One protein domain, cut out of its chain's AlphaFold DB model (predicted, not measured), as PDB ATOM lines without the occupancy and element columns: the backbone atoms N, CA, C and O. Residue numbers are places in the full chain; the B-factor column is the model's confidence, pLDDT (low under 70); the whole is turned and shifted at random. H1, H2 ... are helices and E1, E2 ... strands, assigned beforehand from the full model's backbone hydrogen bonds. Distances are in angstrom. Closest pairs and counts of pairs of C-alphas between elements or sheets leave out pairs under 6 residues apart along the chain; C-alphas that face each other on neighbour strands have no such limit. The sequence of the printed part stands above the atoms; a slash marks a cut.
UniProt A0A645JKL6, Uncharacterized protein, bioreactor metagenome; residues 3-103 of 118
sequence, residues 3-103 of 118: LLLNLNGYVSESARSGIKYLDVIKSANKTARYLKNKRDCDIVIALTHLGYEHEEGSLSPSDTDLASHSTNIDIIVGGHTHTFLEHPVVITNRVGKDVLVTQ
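Overview. This is residues 3 to 103 of the 118 residues of an uncharacterized protein of bioreactor metagenome (UniProt A0A645JKL6). A small, strongly twisted sheet of four strands, E1, E2, E4 and E3 side by side, has the short helix H3 packed on one face; the long helix H2 runs past the E1 edge of the sheet and meets H3 with its first residues, while residues 9 to 15, which include most of the small helix H1, stick out as an arm at one end. The printed part has 101 residues, with three named helices and four named strands in the order H1, H2, E1, H3, E2, E3, E4, and under half of its residues are in named elements. The sheet runs E1, E2, E4, E3 and is mixed: E1, E2 and E4 are parallel, and E3 is antiparallel to E4. The class is mixed, helices and strands. The whole is compact, with a radius of gyration of the C-alphas of 14.0 A, and it spans 40 by 33 by 20 A, the arm making part of the length.

Along the chain. The printed part begins at Leu 3, and its first named element is H1, residues 13 to 16, with C-alpha 13 at (5.010, 77.615, 26.839). H2 is the longest helix, residues 24 to 38, 20.2 A from first to last C-alpha, beginning at C-alpha 24 at (11.520, 90.832, 40.481). E1 takes residues 45 to 49 and is 13.2 A long. H3 follows with residues 63 to 69, 9.9 A long, and E2 with residues 75 to 77, 6.6 A long. E3, residues 89 to 92, measures 10.0 A. E4, residues 98 to 102, measures 13.2 A and ends at C-alpha 102 at (1.426, 88.640, 55.290).

Arrangement. E1 and E3 are the edge strands of the sheet, and E2 and E4 are inner strands. The sheet is only just strongly twisted, with C-alphas up to 4.2 A off its best plane. E1 and E2 are parallel at 31 degrees, with N 46 and O 75 at 2.8 A and N 77 and O 46 at 2.9 A, within hydrogen-bond range. E2 and E4 are parallel at 14 degrees, with N 76 and O 100 at 2.7 A. E3 and E4 form a hairpin, antiparallel at 150 degrees, with N 91 and O 99 at 2.9 A and N 101 and O 89 at 2.8 A. Residues 3 to 4 pair with residues 48 to 49 of E1, parallel. H3 is on the sheet; its closest C-alphas to E3 are those of Ser 68 and Thr 92, 5.9 A apart, and to E4 those of Ala 67 and Val 99, 6.1 A. E1, H3 and E2 make a strand-helix-strand unit, two parallel neighbour strands with a helix between them, and its crossover is right-handed. H2 is only just not on the sheet, with 4 pairs of C-alphas within 10 A. H2 and H3 only just touch, with 3 pairs of C-alphas within 8 A, through residues 24 to 25 of H2 alone; the closest C-alphas are those of Ile 25 and Leu 66, 5.8 A apart, at a steep tilt of 65 degrees, the same way. H1 is not on the sheet and is apart from H2 and H3. In H2 and H3 every O i to N i+4 pair is within hydrogen-bond range, and H1 is too short for such a pair.

Size, cuts and confidence. The two C-alphas farthest apart, those of Ser 14 and Gly 96, are 42.2 A apart. Residues 9 to 15, of which 13 to 15 belong to H1, stand free. The printed part has no cut. The links E1 to H3, with 13 residues, and E2 to E3, with 11 residues, are long; the links H3 to E2 and E3 to E4 are tight. The mean pLDDT of the printed part is 95.3, and no printed residue is under 70.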
ATOM      1  N   LEU A   3       3.417  91.964  41.629       96.88
ATOM      2  CA  LEU A   3       4.599  91.157  41.296       96.88
ATOM      3  C   LEU A   3       4.220  89.675  41.176       96.88
ATOM      4  O   LEU A   3       3.459  89.154  41.987       96.88
ATOM      5  N   LEU A   4       4.774  89.001  40.172       94.75
ATOM      6  CA  LEU A   4       4.501  87.599  39.865       94.75
ATOM      7  C   LEU A   4       5.818  86.834  39.739       94.75
ATOM      8  O   LEU A   4       6.802  87.390  39.240       94.75
ATOM      9  N   LEU A   5       5.820  85.569  40.164       92.44
ATOM     10  CA  LEU A   5       6.949  84.669  39.944       92.44
ATOM     11  C   LEU A   5       7.167  84.370  38.454       92.44
ATOM     12  O   LEU A   5       6.311  84.615  37.599       92.44
ATOM     13  N   ASN A   6       8.323  83.796  38.130       91.44
ATOM     14  CA  ASN A   6       8.544  83.271  36.791       91.44
ATOM     15  C   ASN A   6       7.705  82.000  36.589       91.44
ATOM     16  O   ASN A   6       7.903  81.013  37.288       91.44
ATOM     17  N   LEU A   7       6.792  82.011  35.613       90.75
ATOM     18  CA  LEU A   7       5.869  80.894  35.372       90.75
ATOM     19  C   LEU A   7       6.494  79.733  34.581       90.75
ATOM     20  O   LEU A   7       5.793  78.777  34.238       90.75
ATOM     21  N   ASN A   8       7.783  79.796  34.244       88.06
ATOM     22  CA  ASN A   8       8.484  78.679  33.617       88.06
ATOM     23  C   ASN A   8       8.388  77.431  34.510       88.06
ATOM     24  O   ASN A   8       8.788  77.467  35.665       88.06
ATOM     25  N   GLY A   9       7.855  76.334  33.967       86.25
ATOM     26  CA  GLY A   9       7.600  75.100  34.722       86.25
ATOM     27  C   GLY A   9       6.221  75.033  35.393       86.25
ATOM     28  O   GLY A   9       5.784  73.941  35.734       86.25
ATOM     29  N   TYR A  10       5.500  76.155  35.498       86.94
ATOM     30  CA  TYR A  10       4.143  76.223  36.060       86.94
ATOM     31  C   TYR A  10       3.062  76.357  34.982       86.94
ATOM     32  O   TYR A  10       1.956  75.845  35.134       86.94
ATOM     33  N   VAL A  11       3.372  77.059  33.888       91.50
ATOM     34  CA  VAL A  11       2.438  77.347  32.790       91.50
ATOM     35  C   VAL A  11       3.042  76.904  31.458       91.50
ATOM     36  O   VAL A  11       4.245  77.059  31.214       91.50
ATOM     37  N   SER A  12       2.197  76.347  30.585       93.75
ATOM     38  CA  SER A  12       2.603  75.873  29.260       93.75
ATOM     39  C   SER A  12       3.240  76.991  28.434       93.75
ATOM     40  O   SER A  12       2.831  78.149  28.500       93.75
ATOM     41  N   GLU A  13       4.250  76.644  27.634       91.88
ATOM     42  CA  GLU A  13       5.010  77.615  26.839       91.88
ATOM     43  C   GLU A  13       4.128  78.440  25.895       91.88
ATOM     44  O   GLU A  13       4.285  79.656  25.814       91.88
ATOM     45  N   SER A  14       3.149  77.800  25.253       94.88
ATOM     46  CA  SER A  14       2.203  78.470  24.359       94.88
ATOM     47  C   SER A  14       1.386  79.555  25.068       94.88
ATOM     48  O   SER A  14       1.178  80.622  24.494       94.88
ATOM     49  N   ALA A  15       0.978  79.327  26.320       94.25
ATOM     50  CA  ALA A  15       0.184  80.276  27.103       94.25
ATOM     51  C   ALA A  15       1.010  81.437  27.685       94.25
ATOM     52  O   ALA A  15       0.449  82.462  28.062       94.25
ATOM     53  N   ARG A  16       2.340  81.300  27.737       93.81
ATOM     54  CA  ARG A  16       3.269  82.355  28.182       93.81
ATOM     55  C   ARG A  16       4.107  82.944  27.042       93.81
ATOM     56  O   ARG A  16       5.075  83.663  27.299       93.81
ATOM     57  N   SER A  17       3.753  82.643  25.792       93.50
ATOM     58  CA  SER A  17       4.453  83.153  24.614       93.50
ATOM     59  C   SER A  17       4.405  84.683  24.574       93.50
ATOM     60  O   SER A  17       3.358  85.292  24.785       93.50
ATOM     61  N   GLY A  18       5.556  85.320  24.347       92.69
ATOM     62  CA  GLY A  18       5.693  86.782  24.328       92.69
ATOM     63  C   GLY A  18       5.840  87.454  25.701       92.69
ATOM     64  O   GLY A  18       6.099  88.657  25.755       92.69
ATOM     65  N   ILE A  19       5.743  86.713  26.813       93.25
ATOM     66  CA  ILE A  19       5.983  87.261  28.155       93.25
ATOM     67  C   ILE A  19       7.485  87.312  28.439       93.25
ATOM     68  O   ILE A  19       8.195  86.309  28.339       93.25
ATOM     69  N   LYS A  20       7.968  88.484  28.857       92.12
ATOM     70  CA  LYS A  20       9.335  88.671  29.348       92.12
ATOM     71  C   LYS A  20       9.339  88.801  30.866       92.12
ATOM     72  O   LYS A  20       8.849  89.789  31.406       92.12
ATOM     73  N   TYR A  21       9.971  87.845  31.535       92.19
ATOM     74  CA  TYR A  21      10.219  87.921  32.971       92.19
ATOM     75  C   TYR A  21      11.411  88.832  33.254       92.19
ATOM     76  O   TYR A  21      12.454  88.751  32.601       92.19
ATOM     77  N   LEU A  22      11.236  89.722  34.225       94.94
ATOM     78  CA  LEU A  22      12.286  90.587  34.741       94.94
ATOM     79  C   LEU A  22      12.682  90.107  36.136       94.94
ATOM     80  O   LEU A  22      11.891  89.479  36.832       94.94
ATOM     81  N   ASP A  23      13.894  90.453  36.557       95.19
ATOM     82  CA  ASP A  23      14.324  90.284  37.944       95.19
ATOM     83  C   ASP A  23      13.356  91.037  38.869       95.19
ATOM     84  O   ASP A  23      13.230  92.269  38.789       95.19
ATOM     85  N   VAL A  24      12.627  90.288  39.694       95.44
ATOM     86  CA  VAL A  24      11.520  90.832  40.481       95.44
ATOM     87  C   VAL A  24      12.016  91.778  41.569       95.44
ATOM     88  O   VAL A  24      11.428  92.840  41.743       95.44
ATOM     89  N   ILE A  25      13.149  91.486  42.213       96.69
ATOM     90  CA  ILE A  25      13.728  92.337  43.261       96.69
ATOM     91  C   ILE A  25      14.188  93.669  42.661       96.69
ATOM     92  O   ILE A  25      13.893  94.744  43.196       96.69
ATOM     93  N   LYS A  26      14.879  93.643  41.513       97.50
ATOM     94  CA  LYS A  26      15.291  94.866  40.804       97.50
ATOM     95  C   LYS A  26      14.080  95.672  40.335       97.50
ATOM     96  O   LYS A  26      14.065  96.896  40.491       97.50
ATOM     97  N   SER A  27      13.071  95.003  39.781       97.50
ATOM     98  CA  SER A  27      11.859  95.646  39.258       97.50
ATOM     99  C   SER A  27      11.014  96.262  40.373       97.50
ATOM    100  O   SER A  27      10.585  97.415  40.251       97.50
ATOM    101  N   ALA A  28      10.852  95.549  41.488       98.12
ATOM    102  CA  ALA A  28      10.163  96.020  42.681       98.12
ATOM    103  C   ALA A  28      10.869  97.247  43.262       98.12
ATOM    104  O   ALA A  28      10.256  98.300  43.390       98.12
ATOM    105  N   ASN A  29      12.186  97.180  43.478       98.38
ATOM    106  CA  ASN A  29      12.973  98.305  43.992       98.38
ATOM    107  C   ASN A  29      12.947  99.537  43.077       98.38
ATOM    108  O   ASN A  29      12.908 100.679  43.545       98.38
ATOM    109  N   LYS A  30      12.982  99.337  41.754       98.38
ATOM    110  CA  LYS A  30      12.837 100.428  40.781       98.38
ATOM    111  C   LYS A  30      11.464 101.091  40.909       98.38
ATOM    112  O   LYS A  30      11.394 102.317  40.966       98.38
ATOM    113  N   THR A  31      10.408 100.287  40.979       98.50
ATOM    114  CA  THR A  31       9.023 100.762  41.071       98.50
ATOM    115  C   THR A  31       8.752 101.435  42.414       98.50
ATOM    116  O   THR A  31       8.229 102.542  42.437       98.50
ATOM    117  N   ALA A  32       9.194 100.839  43.523       98.56
ATOM    118  CA  ALA A  32       9.073 101.380  44.875       98.56
ATOM    119  C   ALA A  32       9.714 102.765  44.987       98.56
ATOM    120  O   ALA A  32       9.088 103.720  45.434       98.56
ATOM    121  N   ARG A  33      10.945 102.905  44.482       98.38
ATOM    122  CA  ARG A  33      11.651 104.190  44.425       98.38
ATOM    123  C   ARG A  33      10.930 105.225  43.563       98.38
ATOM    124  O   ARG A  33      10.940 106.400  43.909       98.38
ATOM    125  N   TYR A  34      10.340 104.817  42.441       98.62
ATOM    126  CA  TYR A  34       9.535 105.724  41.623       98.62
ATOM    127  C   TYR A  34       8.294 106.206  42.386       98.62
ATOM    128  O   TYR A  34       8.040 107.406  42.419       98.62
ATOM    129  N   LEU A  35       7.565 105.300  43.042       98.56
ATOM    130  CA  LEU A  35       6.387 105.647  43.839       98.56
ATOM    131  C   LEU A  35       6.749 106.585  44.998       98.56
ATOM    132  O   LEU A  35       6.153 107.648  45.123       98.56
ATOM    133  N   LYS A  36       7.782 106.254  45.781       97.62
ATOM    134  CA  LYS A  36       8.235 107.108  46.886       97.62
ATOM    135  C   LYS A  36       8.722 108.478  46.427       97.62
ATOM    136  O   LYS A  36       8.280 109.482  46.955       97.62
ATOM    137  N   ASN A  37       9.634 108.527  45.454       97.56
ATOM    138  CA  ASN A  37      10.416 109.746  45.204       97.56
ATOM    139  C   ASN A  37       9.882 110.606  44.054       97.56
ATOM    140  O   ASN A  37      10.400 111.695  43.818       97.56
ATOM    141  N   LYS A  38       8.974 110.070  43.229       98.12
ATOM    142  CA  LYS A  38       8.413 110.775  42.062       98.12
ATOM    143  C   LYS A  38       6.902 110.913  42.114       98.12
ATOM    144  O   LYS A  38       6.358 111.686  41.333       98.12
ATOM    145  N   ARG A  39       6.230 110.121  42.949       98.00
ATOM    146  CA  ARG A  39       4.784 110.193  43.175       98.00
ATOM    147  C   ARG A  39       4.441 110.539  44.620       98.00
ATOM    148  O   ARG A  39       3.262 110.522  44.943       98.00
ATOM    149  N   ASP A  40       5.456 110.805  45.443       96.88
ATOM    150  CA  ASP A  40       5.327 111.236  46.834       96.88
ATOM    151  C   ASP A  40       4.386 110.337  47.652       96.88
ATOM    152  O   ASP A  40       3.592 110.804  48.457       96.88
ATOM    153  N   CYS A  41       4.435 109.019  47.414       97.31
ATOM    154  CA  CYS A  41       3.596 108.072  48.144       97.31
ATOM    155  C   CYS A  41       4.101 107.874  49.582       97.31
ATOM    156  O   CYS A  41       5.250 107.475  49.800       97.31
ATOM    157  N   ASP A  42       3.222 108.022  50.571       96.12
ATOM    158  CA  ASP A  42       3.562 107.790  51.981       96.12
ATOM    159  C   ASP A  42       3.737 106.308  52.320       96.12
ATOM    160  O   ASP A  42       4.570 105.963  53.155       96.12
ATOM    161  N   ILE A  43       3.033 105.419  51.614       96.81
ATOM    162  CA  ILE A  43       3.094 103.968  51.818       96.81
ATOM    163  C   ILE A  43       3.142 103.256  50.466       96.81
ATOM    164  O   ILE A  43       2.414 103.594  49.528       96.81
ATOM    165  N   VAL A  44       3.999 102.245  50.362       98.25
ATOM    166  CA  VAL A  44       4.144 101.390  49.187       98.25
ATOM    167  C   VAL A  44       3.850  99.944  49.569       98.25
ATOM    168  O   VAL A  44       4.628  99.286  50.258       98.25
ATOM    169  N   ILE A  45       2.737  99.440  49.038       98.44
ATOM    170  CA  ILE A  45       2.293  98.055  49.216       98.44
ATOM    171  C   ILE A  45       2.632  97.244  47.962       98.44
ATOM    172  O   ILE A  45       2.282  97.634  46.836       98.44
ATOM    173  N   ALA A  46       3.303  96.111  48.138       98.50
ATOM    174  CA  ALA A  46       3.493  95.096  47.112       98.50
ATOM    175  C   ALA A  46       2.431  93.999  47.268       98.50
ATOM    176  O   ALA A  46       2.299  93.399  48.326       98.50
ATOM    177  N   LEU A  47       1.674  93.754  46.204       98.50
ATOM    178  CA  LEU A  47       0.790  92.604  46.075       98.50
ATOM    179  C   LEU A  47       1.546  91.560  45.270       98.50
ATOM    180  O   LEU A  47       1.943  91.835  44.131       98.50
ATOM    181  N   THR A  48       1.790  90.402  45.862       98.19
ATOM    182  CA  THR A  48       2.715  89.427  45.299       98.19
ATOM    183  C   THR A  48       2.060  88.068  45.149       98.19
ATOM    184  O   THR A  48       1.169  87.665  45.892       98.19
ATOM    185  N   HIS A  49       2.514  87.345  44.136       96.56
ATOM    186  CA  HIS A  49       2.267  85.921  43.996       96.56
ATOM    187  C   HIS A  49       3.627  85.256  43.793       96.56
ATOM    188  O   HIS A  49       3.946  84.793  42.702       96.56
ATOM    189  N   LEU A  50       4.472  85.359  44.823       96.31
ATOM    190  CA  LEU A  50       5.821  84.791  44.849       96.31
ATOM    191  C   LEU A  50       5.882  83.550  45.729       96.31
ATOM    192  O   LEU A  50       6.575  82.612  45.362       96.31
ATOM    193  N   GLY A  51       5.126  83.523  46.827       95.94
ATOM    194  CA  GLY A  51       5.240  82.506  47.867       95.94
ATOM    195  C   GLY A  51       5.910  83.094  49.095       95.94
ATOM    196  O   GLY A  51       6.854  83.864  48.947       95.94
ATOM    197  N   TYR A  52       5.433  82.737  50.289       97.00
ATOM    198  CA  TYR A  52       5.955  83.307  51.534       97.00
ATOM    199  C   TYR A  52       7.448  83.009  51.710       97.00
ATOM    200  O   TYR A  52       8.240  83.925  51.904       97.00
ATOM    201  N   GLU A  53       7.815  81.738  51.571       93.56
ATOM    202  CA  GLU A  53       9.173  81.218  51.686       93.56
ATOM    203  C   GLU A  53       9.291  79.998  50.762       93.56
ATOM    204  O   GLU A  53       8.303  79.287  50.550       93.56
ATOM    205  N   HIS A  54      10.475  79.780  50.190       87.69
ATOM    206  CA  HIS A  54      10.766  78.637  49.320       87.69
ATOM    207  C   HIS A  54      11.902  77.800  49.895       87.69
ATOM    208  O   HIS A  54      12.717  78.296  50.667       87.69
ATOM    209  N   GLU A  55      11.984  76.539  49.474       81.31
ATOM    210  CA  GLU A  55      13.112  75.672  49.816       81.31
ATOM    211  C   GLU A  55      14.433  76.181  49.216       81.31
ATOM    212  O   GLU A  55      14.466  76.847  48.171       81.31
ATOM    213  N   GLU A  56      15.543  75.824  49.870       75.50
ATOM    214  CA  GLU A  56      16.885  76.109  49.368       75.50
ATOM    215  C   GLU A  56      17.059  75.575  47.938       75.50
ATOM    216  O   GLU A  56      16.771  74.419  47.634       75.50
ATOM    217  N   GLY A  57      17.551  76.433  47.039       73.69
ATOM    218  CA  GLY A  57      17.730  76.098  45.623       73.69
ATOM    219  C   GLY A  57      16.563  76.487  44.711       73.69
ATOM    220  O   GLY A  57      16.650  76.258  43.502       73.69
ATOM    221  N   SER A  58      15.506  77.120  45.238       81.56
ATOM    222  CA  SER A  58      14.464  77.723  44.400       81.56
ATOM    223  C   SER A  58      15.042  78.749  43.418       81.56
ATOM    224  O   SER A  58      15.864  79.601  43.757       81.56
ATOM    225  N   LEU A  59      14.577  78.681  42.169       80.94
ATOM    226  CA  LEU A  59      14.991  79.582  41.090       80.94
ATOM    227  C   LEU A  59      14.298  80.952  41.152       80.94
ATOM    228  O   LEU A  59      14.694  81.870  40.430       80.94
ATOM    229  N   SER A  60      13.242  81.082  41.962       86.38
ATOM    230  CA  SER A  60      12.473  82.316  42.120       86.38
ATOM    231  C   SER A  60      12.522  82.793  43.573       86.38
ATOM    232  O   SER A  60      12.333  81.977  44.473       86.38
ATOM    233  N   PRO A  61      12.730  84.098  43.813       93.88
ATOM    234  CA  PRO A  61      12.707  84.646  45.163       93.88
ATOM    235  C   PRO A  61      11.288  84.621  45.741       93.88
ATOM    236  O   PRO A  61      10.301  84.784  45.016       93.88
ATOM    237  N   SER A  62      11.221  84.444  47.052       97.12
ATOM    238  CA  SER A  62      10.009  84.481  47.869       97.12
ATOM    239  C   SER A  62       9.660  85.904  48.337       97.12
ATOM    240  O   SER A  62      10.355  86.884  48.038       97.12
ATOM    241  N   ASP A  63       8.570  86.034  49.088       98.25
ATOM    242  CA  ASP A  63       8.171  87.276  49.745       98.25
ATOM    243  C   ASP A  63       9.176  87.685  50.836       98.25
ATOM    244  O   ASP A  63       9.459  88.879  50.976       98.25
ATOM    245  N   THR A  64       9.776  86.727  51.556       97.75
ATOM    246  CA  THR A  64      10.824  87.002  52.558       97.75
ATOM    247  C   THR A  64      12.127  87.479  51.900       97.75
ATOM    248  O   THR A  64      12.745  88.450  52.359       97.75
ATOM    249  N   ASP A  65      12.501  86.894  50.756       97.31
ATOM    250  CA  ASP A  65      13.629  87.358  49.934       97.31
ATOM    251  C   ASP A  65      13.387  88.770  49.398       97.31
ATOM    252  O   ASP A  65      14.268  89.634  49.444       97.31
ATOM    253  N   LEU A  66      12.180  89.031  48.888       98.19
ATOM    254  CA  LEU A  66      11.815  90.352  48.401       98.19
ATOM    255  C   LEU A  66      11.881  91.383  49.528       98.19
ATOM    256  O   LEU A  66      12.478  92.439  49.326       98.19
ATOM    257  N   ALA A  67      11.305  91.085  50.697       98.50
ATOM    258  CA  ALA A  67      11.313  91.979  51.850       98.50
ATOM    259  C   ALA A  67      12.743  92.346  52.268       98.50
ATOM    260  O   ALA A  67      13.081  93.534  52.302       98.50
ATOM    261  N   SER A  68      13.602  91.345  52.484       98.38
ATOM    262  CA  SER A  68      14.993  91.534  52.921       98.38
ATOM    263  C   SER A  68      15.834  92.332  51.915       98.38
ATOM    264  O   SER A  68      16.622  93.194  52.303       98.38
ATOM    265  N   HIS A  69      15.618  92.153  50.610       98.25
ATOM    266  CA  HIS A  69      16.353  92.877  49.561       98.25
ATOM    267  C   HIS A  69      15.661  94.164  49.077       98.25
ATOM    268  O   HIS A  69      16.146  94.833  48.147       98.25
ATOM    269  N   SER A  70      14.521  94.522  49.666       98.31
ATOM    270  CA  SER A  70      13.743  95.684  49.253       98.31
ATOM    271  C   SER A  70      14.330  97.001  49.757       98.31
ATOM    272  O   SER A  70      15.170  97.082  50.645       98.31
ATOM    273  N   THR A  71      13.863  98.079  49.152       97.81
ATOM    274  CA  THR A  71      14.003  99.462  49.592       97.81
ATOM    275  C   THR A  71      12.712 100.152  49.211       97.81
ATOM    276  O   THR A  71      12.260  99.974  48.077       97.81
ATOM    277  N   ASN A  72      12.174 100.987  50.102       98.19
ATOM    278  CA  ASN A  72      10.963 101.777  49.859       98.19
ATOM    279  C   ASN A  72       9.665 100.960  49.713       98.19
ATOM    280  O   ASN A  72       8.706 101.480  49.155       98.19
ATOM    281  N   ILE A  73       9.651  99.700  50.150       98.69
ATOM    282  CA  ILE A  73       8.442  98.878  50.282       98.69
ATOM    283  C   ILE A  73       8.146  98.783  51.771       98.69
ATOM    284  O   ILE A  73       9.066  98.514  52.538       98.69
ATOM    285  N   ASP A  74       6.894  99.014  52.148       98.38
ATOM    286  CA  ASP A  74       6.468  99.036  53.548       98.38
ATOM    287  C   ASP A  74       5.680  97.762  53.904       98.38
ATOM    288  O   ASP A  74       5.805  97.231  55.007       98.38
ATOM    289  N   ILE A  75       4.888  97.234  52.959       98.50
ATOM    290  CA  ILE A  75       4.032  96.056  53.168       98.50
ATOM    291  C   ILE A  75       4.072  95.140  51.942       98.50
ATOM    292  O   ILE A  75       4.007  95.611  50.804       98.50
ATOM    293  N   ILE A  76       4.115  93.832  52.175       98.69
ATOM    294  CA  ILE A  76       3.950  92.763  51.196       98.69
ATOM    295  C   ILE A  76       2.723  91.936  51.587       98.69
ATOM    296  O   ILE A  76       2.664  91.357  52.672       98.69
ATOM    297  N   VAL A  77       1.744  91.874  50.688       98.44
ATOM    298  CA  VAL A  77       0.583  90.986  50.797       98.44
ATOM    299  C   VAL A  77       0.745  89.896  49.747       98.44
ATOM    300  O   VAL A  77       0.577  90.152  48.550       98.44
ATOM    301  N   GLY A  78       1.138  88.716  50.217       97.56
ATOM    302  CA  GLY A  78       1.550  87.589  49.395       97.56
ATOM    303  C   GLY A  78       0.460  86.573  49.092       97.56
ATOM    304  O   GLY A  78      -0.709  86.717  49.456       97.56
ATOM    305  N   GLY A  79       0.882  85.511  48.414       95.81
ATOM    306  CA  GLY A  79       0.057  84.401  47.948       95.81
ATOM    307  C   GLY A  79       0.939  83.247  47.474       95.81
ATOM    308  O   GLY A  79       2.110  83.183  47.830       95.81
ATOM    309  N   HIS A  80       0.401  82.380  46.614       95.44
ATOM    310  CA  HIS A  80       1.079  81.234  45.986       95.44
ATOM    311  C   HIS A  80       1.285  80.007  46.884       95.44
ATOM    312  O   HIS A  80       0.796  78.934  46.550       95.44
ATOM    313  N   THR A  81       1.959  80.143  48.026       95.25
ATOM    314  CA  THR A  81       2.283  78.992  48.895       95.25
ATOM    315  C   THR A  81       1.108  78.523  49.750       95.25
ATOM    316  O   THR A  81       1.212  77.505  50.428       95.25
ATOM    317  N   HIS A  82      -0.006  79.262  49.734       95.75
ATOM    318  CA  HIS A  82      -1.172  79.033  50.592       95.75
ATOM    319  C   HIS A  82      -0.816  79.063  52.086       95.75
ATOM    320  O   HIS A  82      -1.498  78.457  52.913       95.75
ATOM    321  N   THR A  83       0.249  79.783  52.441       96.31
ATOM    322  CA  THR A  83       0.680  79.939  53.826       96.31
ATOM    323  C   THR A  83      -0.342  80.800  54.560       96.31
ATOM    324  O   THR A  83      -0.679  81.898  54.116       96.31
ATOM    325  N   PHE A  84      -0.852  80.307  55.685       96.94
ATOM    326  CA  PHE A  84      -1.626  81.123  56.610       96.94
ATOM    327  C   PHE A  84      -0.684  81.695  57.665       96.94
ATOM    328  O   PHE A  84      -0.059  80.943  58.411       96.94
ATOM    329  N   LEU A  85      -0.578  83.020  57.706       96.56
ATOM    330  CA  LEU A  85       0.152  83.735  58.743       96.56
ATOM    331  C   LEU A  85      -0.863  84.315  59.725       96.56
ATOM    332  O   LEU A  85      -1.612  85.225  59.372       96.56
ATOM    333  N   GLU A  86      -0.885  83.786  60.951       94.12
ATOM    334  CA  GLU A  86      -1.788  84.254  62.015       94.12
ATOM    335  C   GLU A  86      -1.586  85.751  62.304       94.12
ATOM    336  O   GLU A  86      -2.544  86.495  62.520       94.12
ATOM    337  N   HIS A  87      -0.336  86.207  62.211       94.94
ATOM    338  CA  HIS A  87       0.049  87.610  62.277       94.94
ATOM    339  C   HIS A  87       1.030  87.956  61.149       94.94
ATOM    340  O   HIS A  87       1.799  87.088  60.728       94.94
ATOM    341  N   PRO A  88       1.043  89.212  60.657       95.88
ATOM    342  CA  PRO A  88       2.093  89.671  59.759       95.88
ATOM    343  C   PRO A  88       3.476  89.493  60.388       95.88
ATOM    344  O   PRO A  88       3.673  89.765  61.574       95.88
ATOM    345  N   VAL A  89       4.441  89.080  59.576       97.75
ATOM    346  CA  VAL A  89       5.843  88.951  59.973       97.75
ATOM    347  C   VAL A  89       6.576  90.235  59.613       97.75
ATOM    348  O   VAL A  89       6.356  90.804  58.544       97.75
ATOM    349  N   VAL A  90       7.452  90.698  60.500       98.31
ATOM    350  CA  VAL A  90       8.308  91.861  60.254       98.31
ATOM    351  C   VAL A  90       9.657  91.381  59.736       98.31
ATOM    352  O   VAL A  90      10.314  90.567  60.383       98.31
ATOM    353  N   ILE A  91      10.084  91.902  58.590       98.50
ATOM    354  CA  ILE A  91      11.401  91.630  58.014       98.50
ATOM    355  C   ILE A  91      12.129  92.950  57.802       98.50
ATOM    356  O   ILE A  91      11.645  93.835  57.097       98.50
ATOM    357  N   THR A  92      13.319  93.075  58.381       98.56
ATOM    358  CA  THR A  92      14.187  94.229  58.149       98.56
ATOM    359  C   THR A  92      14.812  94.135  56.756       98.56
ATOM    360  O   THR A  92      15.464  93.150  56.406       98.56
ATOM    361  N   ASN A  93      14.622  95.171  55.945       98.38
ATOM    362  CA  ASN A  93      15.174  95.245  54.599       98.38
ATOM    363  C   ASN A  93      16.644  95.699  54.581       98.38
ATOM    364  O   ASN A  93      17.219  96.108  55.590       98.38
ATOM    365  N   ARG A  94      17.248  95.714  53.388       98.06
ATOM    366  CA  ARG A  94      18.673  96.035  53.181       98.06
ATOM    367  C   ARG A  94      19.108  97.444  53.603       98.06
ATOM    368  O   ARG A  94      20.300  97.731  53.559       98.06
ATOM    369  N   VAL A  95      18.176  98.344  53.928       97.88
ATOM    370  CA  VAL A  95      18.475  99.690  54.459       97.88
ATOM    371  C   VAL A  95      18.066  99.848  55.924       97.88
ATOM    372  O   VAL A  95      17.974 100.973  56.411       97.88
ATOM    373  N   GLY A  96      17.823  98.740  56.628       98.12
ATOM    374  CA  GLY A  96      17.508  98.742  58.055       98.12
ATOM    375  C   GLY A  96      16.087  99.201  58.380       98.12
ATOM    376  O   GLY A  96      15.845  99.627  59.503       98.12
ATOM    377  N   LYS A  97      15.162  99.171  57.411       98.12
ATOM    378  CA  LYS A  97      13.747  99.504  57.636       98.12
ATOM    379  C   LYS A  97      12.892  98.248  57.661       98.12
ATOM    380  O   LYS A  97      13.113  97.342  56.862       98.12
ATOM    381  N   ASP A  98      11.887  98.250  58.518       98.38
ATOM    382  CA  ASP A  98      10.953  97.142  58.657       98.38
ATOM    383  C   ASP A  98       9.956  97.079  57.498       98.38
ATOM    384  O   ASP A  98       9.475  98.103  57.008       98.38
ATOM    385  N   VAL A  99       9.657  95.855  57.067       98.62
ATOM    386  CA  VAL A  99       8.672  95.522  56.039       98.62
ATOM    387  C   VAL A  99       7.719  94.486  56.615       98.62
ATOM    388  O   VAL A  99       8.156  93.437  57.088       98.62
ATOM    389  N   LEU A 100       6.417  94.764  56.566       98.44
ATOM    390  CA  LEU A 100       5.391  93.809  56.984       98.44
ATOM    391  C   LEU A 100       5.104  92.820  55.857       98.44
ATOM    392  O   LEU A 100       4.811  93.238  54.743       98.44
ATOM    393  N   VAL A 101       5.128  91.524  56.140       98.62
ATOM    394  CA  VAL A 101       4.801  90.454  55.188       98.62
ATOM    395  C   VAL A 101       3.620  89.651  55.718       98.62
ATOM    396  O   VAL A 101       3.614  89.238  56.875       98.62
ATOM    397  N   THR A 102       2.603  89.421  54.891       98.00
ATOM    398  CA  THR A 102       1.426  88.640  55.290       98.00
ATOM    399  C   THR A 102       0.859  87.790  54.150       98.00
ATOM    400  O   THR A 102       1.087  88.086  52.979       98.00
ATOM    401  N   GLN A 103       0.113  86.734  54.493       97.56
ATOM    402  CA  GLN A 103      -0.582  85.838  53.566       97.56
ATOM    403  C   GLN A 103      -1.753  85.147  54.292       97.56
ATOM    404  O   GLN A 103      -1.623  84.755  55.452       97.56
TER     405      GLN A 103